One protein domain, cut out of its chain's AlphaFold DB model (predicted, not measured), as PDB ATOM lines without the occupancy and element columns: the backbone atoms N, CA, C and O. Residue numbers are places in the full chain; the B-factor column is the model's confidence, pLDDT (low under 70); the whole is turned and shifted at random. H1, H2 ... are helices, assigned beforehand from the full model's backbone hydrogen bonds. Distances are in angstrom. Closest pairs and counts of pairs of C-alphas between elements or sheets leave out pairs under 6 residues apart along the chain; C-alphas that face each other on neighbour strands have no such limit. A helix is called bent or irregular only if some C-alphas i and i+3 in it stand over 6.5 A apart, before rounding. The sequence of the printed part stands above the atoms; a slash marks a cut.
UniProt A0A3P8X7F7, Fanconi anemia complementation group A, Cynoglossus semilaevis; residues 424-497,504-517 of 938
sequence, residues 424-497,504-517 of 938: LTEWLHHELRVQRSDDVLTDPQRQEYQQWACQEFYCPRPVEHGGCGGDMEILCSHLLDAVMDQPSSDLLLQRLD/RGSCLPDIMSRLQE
ATOM      1  N   LEU A 424      -9.538   2.985 -95.004       90.00
ATOM      2  CA  LEU A 424     -10.817   2.440 -95.465       90.00
ATOM      3  C   LEU A 424     -11.584   1.718 -94.339       90.00
ATOM      4  O   LEU A 424     -12.800   1.857 -94.230       90.00
ATOM      5  N   THR A 425     -10.896   0.971 -93.472       88.31
ATOM      6  CA  THR A 425     -11.528   0.235 -92.362       88.31
ATOM      7  C   THR A 425     -12.120   1.163 -91.301       88.31
ATOM      8  O   THR A 425     -13.210   0.900 -90.786       88.31
ATOM      9  N   GLU A 426     -11.435   2.268 -91.000       87.75
ATOM     10  CA  GLU A 426     -11.929   3.316 -90.102       87.75
ATOM     11  C   GLU A 426     -13.112   4.067 -90.728       87.75
ATOM     12  O   GLU A 426     -14.113   4.316 -90.054       87.75
ATOM     13  N   TRP A 427     -13.042   4.366 -92.031       92.56
ATOM     14  CA  TRP A 427     -14.153   4.955 -92.779       92.56
ATOM     15  C   TRP A 427     -15.404   4.068 -92.736       92.56
ATOM     16  O   TRP A 427     -16.480   4.553 -92.386       92.56
ATOM     17  N   LEU A 428     -15.263   2.761 -92.993       90.94
ATOM     18  CA  LEU A 428     -16.366   1.794 -92.925       90.94
ATOM     19  C   LEU A 428     -16.992   1.732 -91.528       90.94
ATOM     20  O   LEU A 428     -18.214   1.692 -91.402       90.94
ATOM     21  N   HIS A 429     -16.174   1.783 -90.475       87.31
ATOM     22  CA  HIS A 429     -16.663   1.835 -89.097       87.31
ATOM     23  C   HIS A 429     -17.482   3.093 -88.799       87.31
ATOM     24  O   HIS A 429     -18.474   3.020 -88.070       87.31
ATOM     25  N   HIS A 430     -17.086   4.248 -89.335       87.31
ATOM     26  CA  HIS A 430     -17.864   5.476 -89.195       87.31
ATOM     27  C   HIS A 430     -19.164   5.414 -89.998       87.31
ATOM     28  O   HIS A 430     -20.220   5.730 -89.452       87.31
ATOM     29  N   GLU A 431     -19.106   4.943 -91.243       91.56
ATOM     30  CA  GLU A 431     -20.258   4.883 -92.142       91.56
ATOM     31  C   GLU A 431     -21.332   3.896 -91.667       91.56
ATOM     32  O   GLU A 431     -22.516   4.225 -91.676       91.56
ATOM     33  N   LEU A 432     -20.944   2.714 -91.176       88.25
ATOM     34  CA  LEU A 432     -21.881   1.704 -90.665       88.25
ATOM     35  C   LEU A 432     -22.622   2.155 -89.396       88.25
ATOM     36  O   LEU A 432     -23.715   1.660 -89.118       88.25
ATOM     37  N   ARG A 433     -22.066   3.116 -88.647       84.88
ATOM     38  CA  ARG A 433     -22.698   3.705 -87.454       84.88
ATOM     39  C   ARG A 433     -23.716   4.801 -87.781       84.88
ATOM     40  O   ARG A 433     -24.456   5.202 -86.881       84.88
ATOM     41  N   VAL A 434     -23.758   5.299 -89.018       88.88
ATOM     42  CA  VAL A 434     -24.717   6.328 -89.439       88.88
ATOM     43  C   VAL A 434     -26.135   5.757 -89.446       88.88
ATOM     44  O   VAL A 434     -26.373   4.646 -89.927       88.88
ATOM     45  N   GLN A 435     -27.085   6.532 -88.923       86.94
ATOM     46  CA  GLN A 435     -28.505   6.205 -88.963       86.94
ATOM     47  C   GLN A 435     -29.133   6.766 -90.237       86.94
ATOM     48  O   GLN A 435     -29.248   7.976 -90.409       86.94
ATOM     49  N   ARG A 436     -29.594   5.879 -91.117       85.06
ATOM     50  CA  ARG A 436     -30.235   6.195 -92.397       85.06
ATOM     51  C   ARG A 436     -31.460   7.102 -92.257       85.06
ATOM     52  O   ARG A 436     -31.708   7.896 -93.160       85.06
ATOM     53  N   SER A 437     -32.218   6.985 -91.163       85.38
ATOM     54  CA  SER A 437     -33.429   7.785 -90.922       85.38
ATOM     55  C   SER A 437     -33.146   9.250 -90.599       85.38
ATOM     56  O   SER A 437     -33.931  10.106 -90.991       85.38
ATOM     57  N   ASP A 438     -32.034   9.527 -89.917       85.81
ATOM     58  CA  ASP A 438     -31.711  10.844 -89.355       85.81
ATOM     59  C   ASP A 438     -30.421  11.430 -89.959       85.81
ATOM     60  O   ASP A 438     -29.745  12.250 -89.335       85.81
ATOM     61  N   ASP A 439     -30.046  10.998 -91.165       89.38
ATOM     62  CA  ASP A 439     -28.841  11.441 -91.878       89.38
ATOM     63  C   ASP A 439     -29.003  12.848 -92.493       89.38
ATOM     64  O   ASP A 439     -30.110  13.317 -92.756       89.38
ATOM     65  N   VAL A 440     -27.880  13.532 -92.754       88.00
ATOM     66  CA  VAL A 440     -27.861  14.809 -93.497       88.00
ATOM     67  C   VAL A 440     -28.122  14.581 -94.987       88.00
ATOM     68  O   VAL A 440     -28.724  15.427 -95.648       88.00
ATOM     69  N   LEU A 441     -27.619  13.468 -95.528       89.69
ATOM     70  CA  LEU A 441     -27.698  13.152 -96.950       89.69
ATOM     71  C   LEU A 441     -29.005  12.434 -97.285       89.69
ATOM     72  O   LEU A 441     -29.448  11.539 -96.563       89.69
ATOM     73  N   THR A 442     -29.586  12.785 -98.432       90.25
ATOM     74  CA  THR A 442     -30.674  11.995 -99.023       90.25
ATOM     75  C   THR A 442     -30.148  10.645 -99.518       90.25
ATOM     76  O   THR A 442     -28.965  10.518 -99.837       90.25
ATOM     77  N   ASP A 443     -31.021   9.641 -99.628       89.44
ATOM     78  CA  ASP A 443     -30.650   8.303-100.109       89.44
ATOM     79  C   ASP A 443     -29.793   8.300-101.406       89.44
ATOM     80  O   ASP A 443     -28.747   7.648-101.395       89.44
ATOM     81  N   PRO A 444     -30.122   9.040-102.492       89.50
ATOM     82  CA  PRO A 444     -29.271   9.065-103.689       89.50
ATOM     83  C   PRO A 444     -27.915   9.749-103.456       89.50
ATOM     84  O   PRO A 444     -26.889   9.258-103.917       89.50
ATOM     85  N   GLN A 445     -27.878  10.847-102.695       90.88
ATOM     86  CA  GLN A 445     -26.627  11.550-102.375       90.88
ATOM     87  C   GLN A 445     -25.692  10.697-101.513       90.88
ATOM     88  O   GLN A 445     -24.469  10.803-101.622       90.88
ATOM     89  N   ARG A 446     -26.259   9.850-100.644       91.69
ATOM     90  CA  ARG A 446     -25.496   8.899 -99.835       91.69
ATOM     91  C   ARG A 446     -24.869   7.814-100.706       91.69
ATOM     92  O   ARG A 446     -23.689   7.526-100.531       91.69
ATOM     93  N   GLN A 447     -25.626   7.261-101.653       91.06
ATOM     94  CA  GLN A 447     -25.104   6.276-102.605       91.06
ATOM     95  C   GLN A 447     -23.970   6.863-103.454       91.06
ATOM     96  O   GLN A 447     -22.912   6.246-103.549       91.06
ATOM     97  N   GLU A 448     -24.140   8.084-103.972       91.75
ATOM     98  CA  GLU A 448     -23.098   8.809-104.717       91.75
ATOM     99  C   GLU A 448     -21.840   9.036-103.861       91.75
ATOM    100  O   GLU A 448     -20.722   8.805-104.313       91.75
ATOM    101  N   TYR A 449     -22.006   9.440-102.595       93.50
ATOM    102  CA  TYR A 449     -20.882   9.613-101.672       93.50
ATOM    103  C   TYR A 449     -20.119   8.309-101.423       93.50
ATOM    104  O   TYR A 449     -18.891   8.295-101.487       93.50
ATOM    105  N   GLN A 450     -20.830   7.221-101.128       93.62
ATOM    106  CA  GLN A 450     -20.217   5.921-100.850       93.62
ATOM    107  C   GLN A 450     -19.537   5.345-102.097       93.62
ATOM    108  O   GLN A 450     -18.469   4.748-101.986       93.62
ATOM    109  N   GLN A 451     -20.124   5.554-103.278       91.75
ATOM    110  CA  GLN A 451     -19.515   5.178-104.550       91.75
ATOM    111  C   GLN A 451     -18.211   5.946-104.785       91.75
ATOM    112  O   GLN A 451     -17.178   5.314-104.988       91.75
ATOM    113  N   TRP A 452     -18.230   7.276-104.652       93.19
ATOM    114  CA  TRP A 452     -17.028   8.110-104.736       93.19
ATOM    115  C   TRP A 452     -15.952   7.667-103.734       93.19
ATOM    116  O   TRP A 452     -14.790   7.484-104.098       93.19
ATOM    117  N   ALA A 453     -16.332   7.437-102.473       92.50
ATOM    118  CA  ALA A 453     -15.394   7.041-101.428       92.50
ATOM    119  C   ALA A 453     -14.703   5.711-101.767       92.50
ATOM    120  O   ALA A 453     -13.479   5.611-101.679       92.50
ATOM    121  N   CYS A 454     -15.460   4.700-102.192       91.38
ATOM    122  CA  CYS A 454     -14.902   3.394-102.519       91.38
ATOM    123  C   CYS A 454     -14.150   3.384-103.864       91.38
ATOM    124  O   CYS A 454     -12.997   2.963-103.882       91.38
ATOM    125  N   GLN A 455     -14.756   3.854-104.964       87.62
ATOM    126  CA  GLN A 455     -14.188   3.772-106.324       87.62
ATOM    127  C   GLN A 455     -13.116   4.823-106.597       87.62
ATOM    128  O   GLN A 455     -12.056   4.494-107.119       87.62
ATOM    129  N   GLU A 456     -13.383   6.084-106.270       87.94
ATOM    130  CA  GLU A 456     -12.537   7.202-106.704       87.94
ATOM    131  C   GLU A 456     -11.488   7.579-105.657       87.94
ATOM    132  O   GLU A 456     -10.411   8.063-106.003       87.94
ATOM    133  N   PHE A 457     -11.771   7.348-104.372       87.19
ATOM    134  CA  PHE A 457     -10.887   7.768-103.288       87.19
ATOM    135  C   PHE A 457     -10.040   6.626-102.712       87.19
ATOM    136  O   PHE A 457      -8.815   6.705-102.761       87.19
ATOM    137  N   TYR A 458     -10.647   5.568-102.164       90.62
ATOM    138  CA  TYR A 458      -9.911   4.506-101.459       90.62
ATOM    139  C   TYR A 458      -9.348   3.419-102.374       90.62
ATOM    140  O   TYR A 458      -8.229   2.964-102.125       90.62
ATOM    141  N   CYS A 459     -10.063   3.031-103.434       88.00
ATOM    142  CA  CYS A 459      -9.571   2.031-104.381       88.00
ATOM    143  C   CYS A 459      -8.208   2.417-104.994       88.00
ATOM    144  O   CYS A 459      -7.268   1.643-104.817       88.00
ATOM    145  N   PRO A 460      -8.014   3.602-105.613       88.06
ATOM    146  CA  PRO A 460      -6.744   3.947-106.262       88.06
ATOM    147  C   PRO A 460      -5.612   4.303-105.285       88.06
ATOM    148  O   PRO A 460      -4.447   4.335-105.681       88.06
ATOM    149  N   ARG A 461      -5.916   4.593-104.013       85.81
ATOM    150  CA  ARG A 461      -4.901   4.946-103.008       85.81
ATOM    151  C   ARG A 461      -4.059   3.732-102.620       85.81
ATOM    152  O   ARG A 461      -4.633   2.671-102.417       85.81
ATOM    153  N   PRO A 462      -2.734   3.858-102.440       86.25
ATOM    154  CA  PRO A 462      -1.884   2.729-102.061       86.25
ATOM    155  C   PRO A 462      -2.228   2.191-100.663       86.25
ATOM    156  O   PRO A 462      -2.696   2.929 -99.794       86.25
ATOM    157  N   VAL A 463      -1.939   0.907-100.436       84.06
ATOM    158  CA  VAL A 463      -2.241   0.200 -99.175       84.06
ATOM    159  C   VAL A 463      -1.525   0.827 -97.975       84.06
ATOM    160  O   VAL A 463      -2.116   0.967 -96.909       84.06
ATOM    161  N   GLU A 464      -0.293   1.308 -98.164       82.81
ATOM    162  CA  GLU A 464       0.469   2.039 -97.136       82.81
ATOM    163  C   GLU A 464      -0.245   3.302 -96.643       82.81
ATOM    164  O   GLU A 464      -0.017   3.745 -95.523       82.81
ATOM    165  N   HIS A 465      -1.114   3.868 -97.485       79.50
ATOM    166  CA  HIS A 465      -1.901   5.053 -97.182       79.50
ATOM    167  C   HIS A 465      -3.357   4.711 -96.800       79.50
ATOM    168  O   HIS A 465      -4.262   5.542 -96.933       79.50
ATOM    169  N   GLY A 466      -3.608   3.472 -96.368       80.19
ATOM    170  CA  GLY A 466      -4.924   3.004 -95.934       80.19
ATOM    171  C   GLY A 466      -5.951   2.823 -97.060       80.19
ATOM    172  O   GLY A 466      -7.147   2.781 -96.761       80.19
ATOM    173  N   GLY A 467      -5.506   2.759 -98.323       86.38
ATOM    174  CA  GLY A 467      -6.316   2.429 -99.505       86.38
ATOM    175  C   GLY A 467      -6.120   0.985 -99.992       86.38
ATOM    176  O   GLY A 467      -5.655   0.134 -99.238       86.38
ATOM    177  N   CYS A 468      -6.471   0.699-101.252       87.06
ATOM    178  CA  CYS A 468      -6.449  -0.661-101.822       87.06
ATOM    179  C   CYS A 468      -5.450  -0.875-102.977       87.06
ATOM    180  O   CYS A 468      -5.327  -1.985-103.480       87.06
ATOM    181  N   GLY A 469      -4.729   0.153-103.421       85.06
ATOM    182  CA  GLY A 469      -3.715   0.073-104.482       85.06
ATOM    183  C   GLY A 469      -4.263  -0.291-105.867       85.06
ATOM    184  O   GLY A 469      -3.520  -0.793-106.703       85.06
ATOM    185  N   GLY A 470      -5.557  -0.074-106.101       83.62
ATOM    186  CA  GLY A 470      -6.288  -0.508-107.292       83.62
ATOM    187  C   GLY A 470      -6.714  -1.978-107.260       83.62
ATOM    188  O   GLY A 470      -7.206  -2.485-108.269       83.62
ATOM    189  N   ASP A 471      -6.517  -2.680-106.139       86.50
ATOM    190  CA  ASP A 471      -6.900  -4.080-105.994       86.50
ATOM    191  C   ASP A 471      -8.326  -4.230-105.440       86.50
ATOM    192  O   ASP A 471      -8.619  -3.931-104.276       86.50
ATOM    193  N   MET A 472      -9.217  -4.738-106.293       86.88
ATOM    194  CA  MET A 472     -10.611  -5.018-105.949       86.88
ATOM    195  C   MET A 472     -10.743  -6.134-104.905       86.88
ATOM    196  O   MET A 472     -11.714  -6.131-104.146       86.88
ATOM    197  N   GLU A 473      -9.782  -7.060-104.826       88.62
ATOM    198  CA  GLU A 473      -9.779  -8.137-103.831       88.62
ATOM    199  C   GLU A 473      -9.610  -7.567-102.417       88.62
ATOM    200  O   GLU A 473     -10.356  -7.915-101.495       88.62
ATOM    201  N   ILE A 474      -8.681  -6.621-102.254       89.31
ATOM    202  CA  ILE A 474      -8.415  -5.938-100.982       89.31
ATOM    203  C   ILE A 474      -9.621  -5.078-100.579       89.31
ATOM    204  O   ILE A 474     -10.064  -5.136 -99.430       89.31
ATOM    205  N   LEU A 475     -10.211  -4.340-101.527       91.06
ATOM    206  CA  LEU A 475     -11.420  -3.543-101.291       91.06
ATOM    207  C   LEU A 475     -12.592  -4.415-100.810       91.06
ATOM    208  O   LEU A 475     -13.211  -4.117 -99.785       91.06
ATOM    209  N   CYS A 476     -12.878  -5.512-101.516       91.69
ATOM    210  CA  CYS A 476     -13.955  -6.433-101.148       91.69
ATOM    211  C   CYS A 476     -13.677  -7.137 -99.814       91.69
ATOM    212  O   CYS A 476     -14.613  -7.346 -99.046       91.69
ATOM    213  N   SER A 477     -12.414  -7.456 -99.507       91.69
ATOM    214  CA  SER A 477     -12.019  -8.040 -98.216       91.69
ATOM    215  C   SER A 477     -12.348  -7.100 -97.060       91.69
ATOM    216  O   SER A 477     -13.013  -7.509 -96.113       91.69
ATOM    217  N   HIS A 478     -11.975  -5.821 -97.166       90.88
ATOM    218  CA  HIS A 478     -12.284  -4.826 -96.136       90.88
ATOM    219  C   HIS A 478     -13.789  -4.598 -95.961       90.88
ATOM    220  O   HIS A 478     -14.256  -4.446 -94.831       90.88
ATOM    221  N   LEU A 479     -14.561  -4.604 -97.054       91.75
ATOM    222  CA  LEU A 479     -16.023  -4.520 -96.999       91.75
ATOM    223  C   LEU A 479     -16.641  -5.748 -96.315       91.75
ATOM    224  O   LEU A 479     -17.530  -5.597 -95.478       91.75
ATOM    225  N   LEU A 480     -16.160  -6.952 -96.640       91.12
ATOM    226  CA  LEU A 480     -16.607  -8.197 -96.016       91.12
ATOM    227  C   LEU A 480     -16.268  -8.232 -94.525       91.12
ATOM    228  O   LEU A 480     -17.152  -8.536 -93.726       91.12
ATOM    229  N   ASP A 481     -15.044  -7.874 -94.135       90.56
ATOM    230  CA  ASP A 481     -14.647  -7.792 -92.725       90.56
ATOM    231  C   ASP A 481     -15.530  -6.803 -91.961       90.56
ATOM    232  O   ASP A 481     -16.112  -7.159 -90.938       90.56
ATOM    233  N   ALA A 482     -15.742  -5.601 -92.507       88.31
ATOM    234  CA  ALA A 482     -16.562  -4.584 -91.857       88.31
ATOM    235  C   ALA A 482     -18.014  -5.030 -91.635       88.31
ATOM    236  O   ALA A 482     -18.585  -4.722 -90.588       88.31
ATOM    237  N   VAL A 483     -18.604  -5.760 -92.588       87.75
ATOM    238  CA  VAL A 483     -19.953  -6.338 -92.467       87.75
ATOM    239  C   VAL A 483     -19.984  -7.485 -91.452       87.75
ATOM    240  O   VAL A 483     -20.932  -7.590 -90.674       87.75
ATOM    241  N   MET A 484     -18.957  -8.337 -91.450       83.44
ATOM    242  CA  MET A 484     -18.871  -9.527 -90.599       83.44
ATOM    243  C   MET A 484     -18.502  -9.212 -89.139       83.44
ATOM    244  O   MET A 484     -18.854  -9.991 -88.254       83.44
ATOM    245  N   ASP A 485     -17.825  -8.091 -88.870       80.31
ATOM    246  CA  ASP A 485     -17.374  -7.665 -87.532       80.31
ATOM    247  C   ASP A 485     -18.441  -6.914 -86.714       80.31
ATOM    248  O   ASP A 485     -18.332  -6.827 -85.486       80.31
ATOM    249  N   GLN A 486     -19.508  -6.414 -87.353       67.12
ATOM    250  CA  GLN A 486     -20.579  -5.656 -86.683       67.12
ATOM    251  C   GLN A 486     -21.205  -6.350 -85.459       67.12
ATOM    252  O   GLN A 486     -21.410  -5.681 -84.443       67.12
ATOM    253  N   PRO A 487     -21.500  -7.663 -85.478       54.16
ATOM    254  CA  PRO A 487     -22.325  -8.236 -84.428       54.16
ATOM    255  C   PRO A 487     -21.540  -8.558 -83.136       54.16
ATOM    256  O   PRO A 487     -22.146  -8.829 -82.103       54.16
ATOM    257  N   SER A 488     -20.202  -8.446 -83.142       46.59
ATOM    258  CA  SER A 488     -19.355  -8.604 -81.943       46.59
ATOM    259  C   SER A 488     -19.254  -7.325 -81.098       46.59
ATOM    260  O   SER A 488     -19.104  -7.403 -79.879       46.59
ATOM    261  N   SER A 489     -19.371  -6.146 -81.718       41.44
ATOM    262  CA  SER A 489     -19.314  -4.850 -81.014       41.44
ATOM    263  C   SER A 489     -20.618  -4.522 -80.275       41.44
ATOM    264  O   SER A 489     -20.617  -3.822 -79.260       41.44
ATOM    265  N   ASP A 490     -21.737  -5.078 -80.743       40.44
ATOM    266  CA  ASP A 490     -23.070  -4.799 -80.206       40.44
ATOM    267  C   ASP A 490     -23.385  -5.536 -78.902       40.44
ATOM    268  O   ASP A 490     -24.237  -5.074 -78.151       40.44
ATOM    269  N   LEU A 491     -22.676  -6.615 -78.547       39.16
ATOM    270  CA  LEU A 491     -22.853  -7.249 -77.230       39.16
ATOM    271  C   LEU A 491     -22.321  -6.371 -76.078       39.16
ATOM    272  O   LEU A 491     -22.759  -6.511 -74.932       39.16
ATOM    273  N   LEU A 492     -21.392  -5.454 -76.381       34.44
ATOM    274  CA  LEU A 492     -20.881  -4.446 -75.447       34.44
ATOM    275  C   LEU A 492     -21.740  -3.171 -75.455       34.44
ATOM    276  O   LEU A 492     -21.989  -2.612 -74.391       34.44
ATOM    277  N   LEU A 493     -22.259  -2.747 -76.614       37.16
ATOM    278  CA  LEU A 493     -23.107  -1.549 -76.744       37.16
ATOM    279  C   LEU A 493     -24.595  -1.781 -76.413       37.16
ATOM    280  O   LEU A 493     -25.254  -0.847 -75.959       37.16
ATOM    281  N   GLN A 494     -25.125  -3.007 -76.519       33.88
ATOM    282  CA  GLN A 494     -26.460  -3.358 -75.996       33.88
ATOM    283  C   GLN A 494     -26.568  -3.177 -74.477       33.88
ATOM    284  O   GLN A 494     -27.677  -3.056 -73.962       33.88
ATOM    285  N   ARG A 495     -25.439  -3.145 -73.752       35.62
ATOM    286  CA  ARG A 495     -25.428  -2.824 -72.316       35.62
ATOM    287  C   ARG A 495     -25.656  -1.337 -72.037       35.62
ATOM    288  O   ARG A 495     -26.133  -1.024 -70.954       35.62
ATOM    289  N   LEU A 496     -25.359  -0.453 -72.995       36.66
ATOM    290  CA  LEU A 496     -25.442   1.002 -72.821       36.66
ATOM    291  C   LEU A 496     -26.772   1.596 -73.312       36.66
ATOM    292  O   LEU A 496     -27.240   2.574 -72.740       36.66
ATOM    293  N   ASP A 497     -27.442   0.981 -74.292       31.05
ATOM    294  CA  ASP A 497     -28.717   1.486 -74.815       31.05
ATOM    295  C   ASP A 497     -29.844   0.443 -74.714       31.05
ATOM    296  O   ASP A 497     -29.974  -0.461 -75.538       31.05
ATOM    297  N   ARG A 504     -32.376  -1.567 -87.203       50.44
ATOM    298  CA  ARG A 504     -33.345  -1.382 -88.298       50.44
ATOM    299  C   ARG A 504     -33.099  -0.127 -89.141       50.44
ATOM    300  O   ARG A 504     -33.852   0.092 -90.084       50.44
ATOM    301  N   GLY A 505     -32.080   0.671 -88.814       59.66
ATOM    302  CA  GLY A 505     -31.824   1.957 -89.462       59.66
ATOM    303  C   GLY A 505     -30.358   2.276 -89.754       59.66
ATOM    304  O   GLY A 505     -30.082   3.438 -90.007       59.66
ATOM    305  N   SER A 506     -29.419   1.324 -89.710       77.69
ATOM    306  CA  SER A 506     -28.015   1.598 -90.070       77.69
ATOM    307  C   SER A 506     -27.781   1.610 -91.589       77.69
ATOM    308  O   SER A 506     -28.598   1.100 -92.358       77.69
ATOM    309  N   CYS A 507     -26.633   2.136 -92.029       83.81
ATOM    310  CA  CYS A 507     -26.189   2.108 -93.434       83.81
ATOM    311  C   CYS A 507     -25.691   0.728 -93.918       83.81
ATOM    312  O   CYS A 507     -25.146   0.619 -95.016       83.81
ATOM    313  N   LEU A 508     -25.884  -0.346 -93.140       86.69
ATOM    314  CA  LEU A 508     -25.481  -1.704 -93.524       86.69
ATOM    315  C   LEU A 508     -26.055  -2.161 -94.883       86.69
ATOM    316  O   LEU A 508     -25.291  -2.728 -95.666       86.69
ATOM    317  N   PRO A 509     -27.340  -1.919 -95.221       87.25
ATOM    318  CA  PRO A 509     -27.872  -2.276 -96.537       87.25
ATOM    319  C   PRO A 509     -27.175  -1.532 -97.682       87.25
ATOM    320  O   PRO A 509     -27.010  -2.092 -98.765       87.25
ATOM    321  N   ASP A 510     -26.749  -0.293 -97.436       89.00
ATOM    322  CA  ASP A 510     -26.109   0.551 -98.441       89.00
ATOM    323  C   ASP A 510     -24.683   0.031 -98.716       89.00
ATOM    324  O   ASP A 510     -24.329  -0.227 -99.868       89.00
ATOM    325  N   ILE A 511     -23.912  -0.277 -97.662       91.12
ATOM    326  CA  ILE A 511     -22.592  -0.931 -97.774       91.12
ATOM    327  C   ILE A 511     -22.701  -2.325 -98.400       91.12
ATOM    328  O   ILE A 511     -21.873  -2.691 -99.232       91.12
ATOM    329  N   MET A 512     -23.748  -3.086 -98.070       90.06
ATOM    330  CA  MET A 512     -24.006  -4.373 -98.714       90.06
ATOM    331  C   MET A 512     -24.270  -4.209-100.215       90.06
ATOM    332  O   MET A 512     -23.735  -4.967-101.017       90.06
ATOM    333  N   SER A 513     -25.029  -3.188-100.625       91.12
ATOM    334  CA  SER A 513     -25.218  -2.869-102.045       91.12
ATOM    335  C   SER A 513     -23.903  -2.487-102.734       91.12
ATOM    336  O   SER A 513     -23.667  -2.932-103.856       91.12
ATOM    337  N   ARG A 514     -23.021  -1.722-102.072       93.06
ATOM    338  CA  ARG A 514     -21.679  -1.415-102.605       93.06
ATOM    339  C   ARG A 514     -20.840  -2.685-102.777       93.06
ATOM    340  O   ARG A 514     -20.224  -2.870-103.818       93.06
ATOM    341  N   LEU A 515     -20.864  -3.594-101.799       93.38
ATOM    342  CA  LEU A 515     -20.186  -4.889-101.900       93.38
ATOM    343  C   LEU A 515     -20.703  -5.706-103.096       93.38
ATOM    344  O   LEU A 515     -19.907  -6.281-103.832       93.38
ATOM    345  N   GLN A 516     -22.020  -5.738-103.321       92.56
ATOM    346  CA  GLN A 516     -22.604  -6.419-104.481       92.56
ATOM    347  C   GLN A 516     -22.121  -5.810-105.804       92.56
ATOM    348  O   GLN A 516     -21.775  -6.563-106.713       92.56
ATOM    349  N   GLU A 517     -22.082  -4.478-105.910       91.94
ATOM    350  CA  GLU A 517     -21.587  -3.759-107.092       91.94
ATOM    351  C   GLU A 517     -20.128  -4.125-107.381       91.94
ATOM    352  O   GLU A 517     -19.828  -4.623-108.465       91.94
TER     353      GLU A 517
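What this domain is: This is residues 424 to 497 and 504 to 517 of the 938 residues of the protein "Fanconi anemia complementation group A" of Cynoglossus semilaevis (UniProt A0A3P8X7F7). H2 and H3 are the two legs of a wide V, drawn near each other where H2 ends and H3 begins, and the shorter H1 and H4 sit in the opening between the legs. Look for a kink in H3 near residue 487; beyond it the far part of this leg, together with the residues after it, sticks out from the body as residues 487 to 497. The printed part has 88 residues, with four named helices in the order H1, H2, H3, H4 and no named strand; its class is all helix. It is compact, with a radius of gyration of the C-alphas of 13.5 A and spans of 39 by 28 by 21 A.

How they stand to each other: Begin at H1, residues 424 to 432, and at H3, residues 472 to 493, which run the same way. They touch at a steep tilt of 49 degrees, H3 with residues 478 to 482 alone, and their closest C-alphas, those of Thr 425 and His 478, are 6.4 A apart. H1 is close to H2, residues 443 to 458, but not clearly touching: the closest C-alphas, those of Leu 424 and Tyr 458, are 6.4 A apart. H2 and H3 are likewise close but not clearly touching, at a steep tilt of 58 degrees; look at Cys 454 and Leu 475, their closest C-alphas, 7.9 A apart. Turn then to H4, residues 508 to 517. It touches residues 447 to 451 of H2 at a steep tilt of 56 degrees, the closest C-alphas being those of Gln 447 and Asp 510, 7.2 A apart. It touches residues 476 to 483 of H3 at a shallow tilt of 15 degrees, opposite ways, and there the closest C-alphas, those of Leu 479 and Leu 515, are 6.4 A apart. In H1 and H4 every O i to N i+4 pair is within hydrogen-bond range; in H2 10 of 12 are, and in H3 11 of 18.

Where its parts are: Find C-alpha 424 at (-10.817, 2.440, -95.465), where H1 begins. H2 runs 21.1 A from C-alpha 443 to C-alpha 458 and is only just irregular: C-alphas 455 and 458 are 6.52 A apart. H3 starts with C-alpha 472 at (-10.611, -5.018, -105.949) and runs 32.0 A to C-alpha 493; it is irregular, with C-alphas 484 and 487 7.2 A apart, and its kink is of 35 degrees. H4 runs 14.3 A and ends with C-alpha 517 at (-21.587, -3.759, -107.092).

The domain as a whole: The C-alphas of Gly 470 and Arg 495, the two farthest apart, are 39.9 A from each other. H1 to H2 is a short link, and H2 to H3 a long one of 13 residues. Between H3 and H4 you meet the link across the cut: residues 498 to 503 are not printed, and C-alphas 497 and 504 are 14.5 A apart. The mean pLDDT of the printed part is 81.3, and residues 486 to 497 and 504 to 505 are under 70.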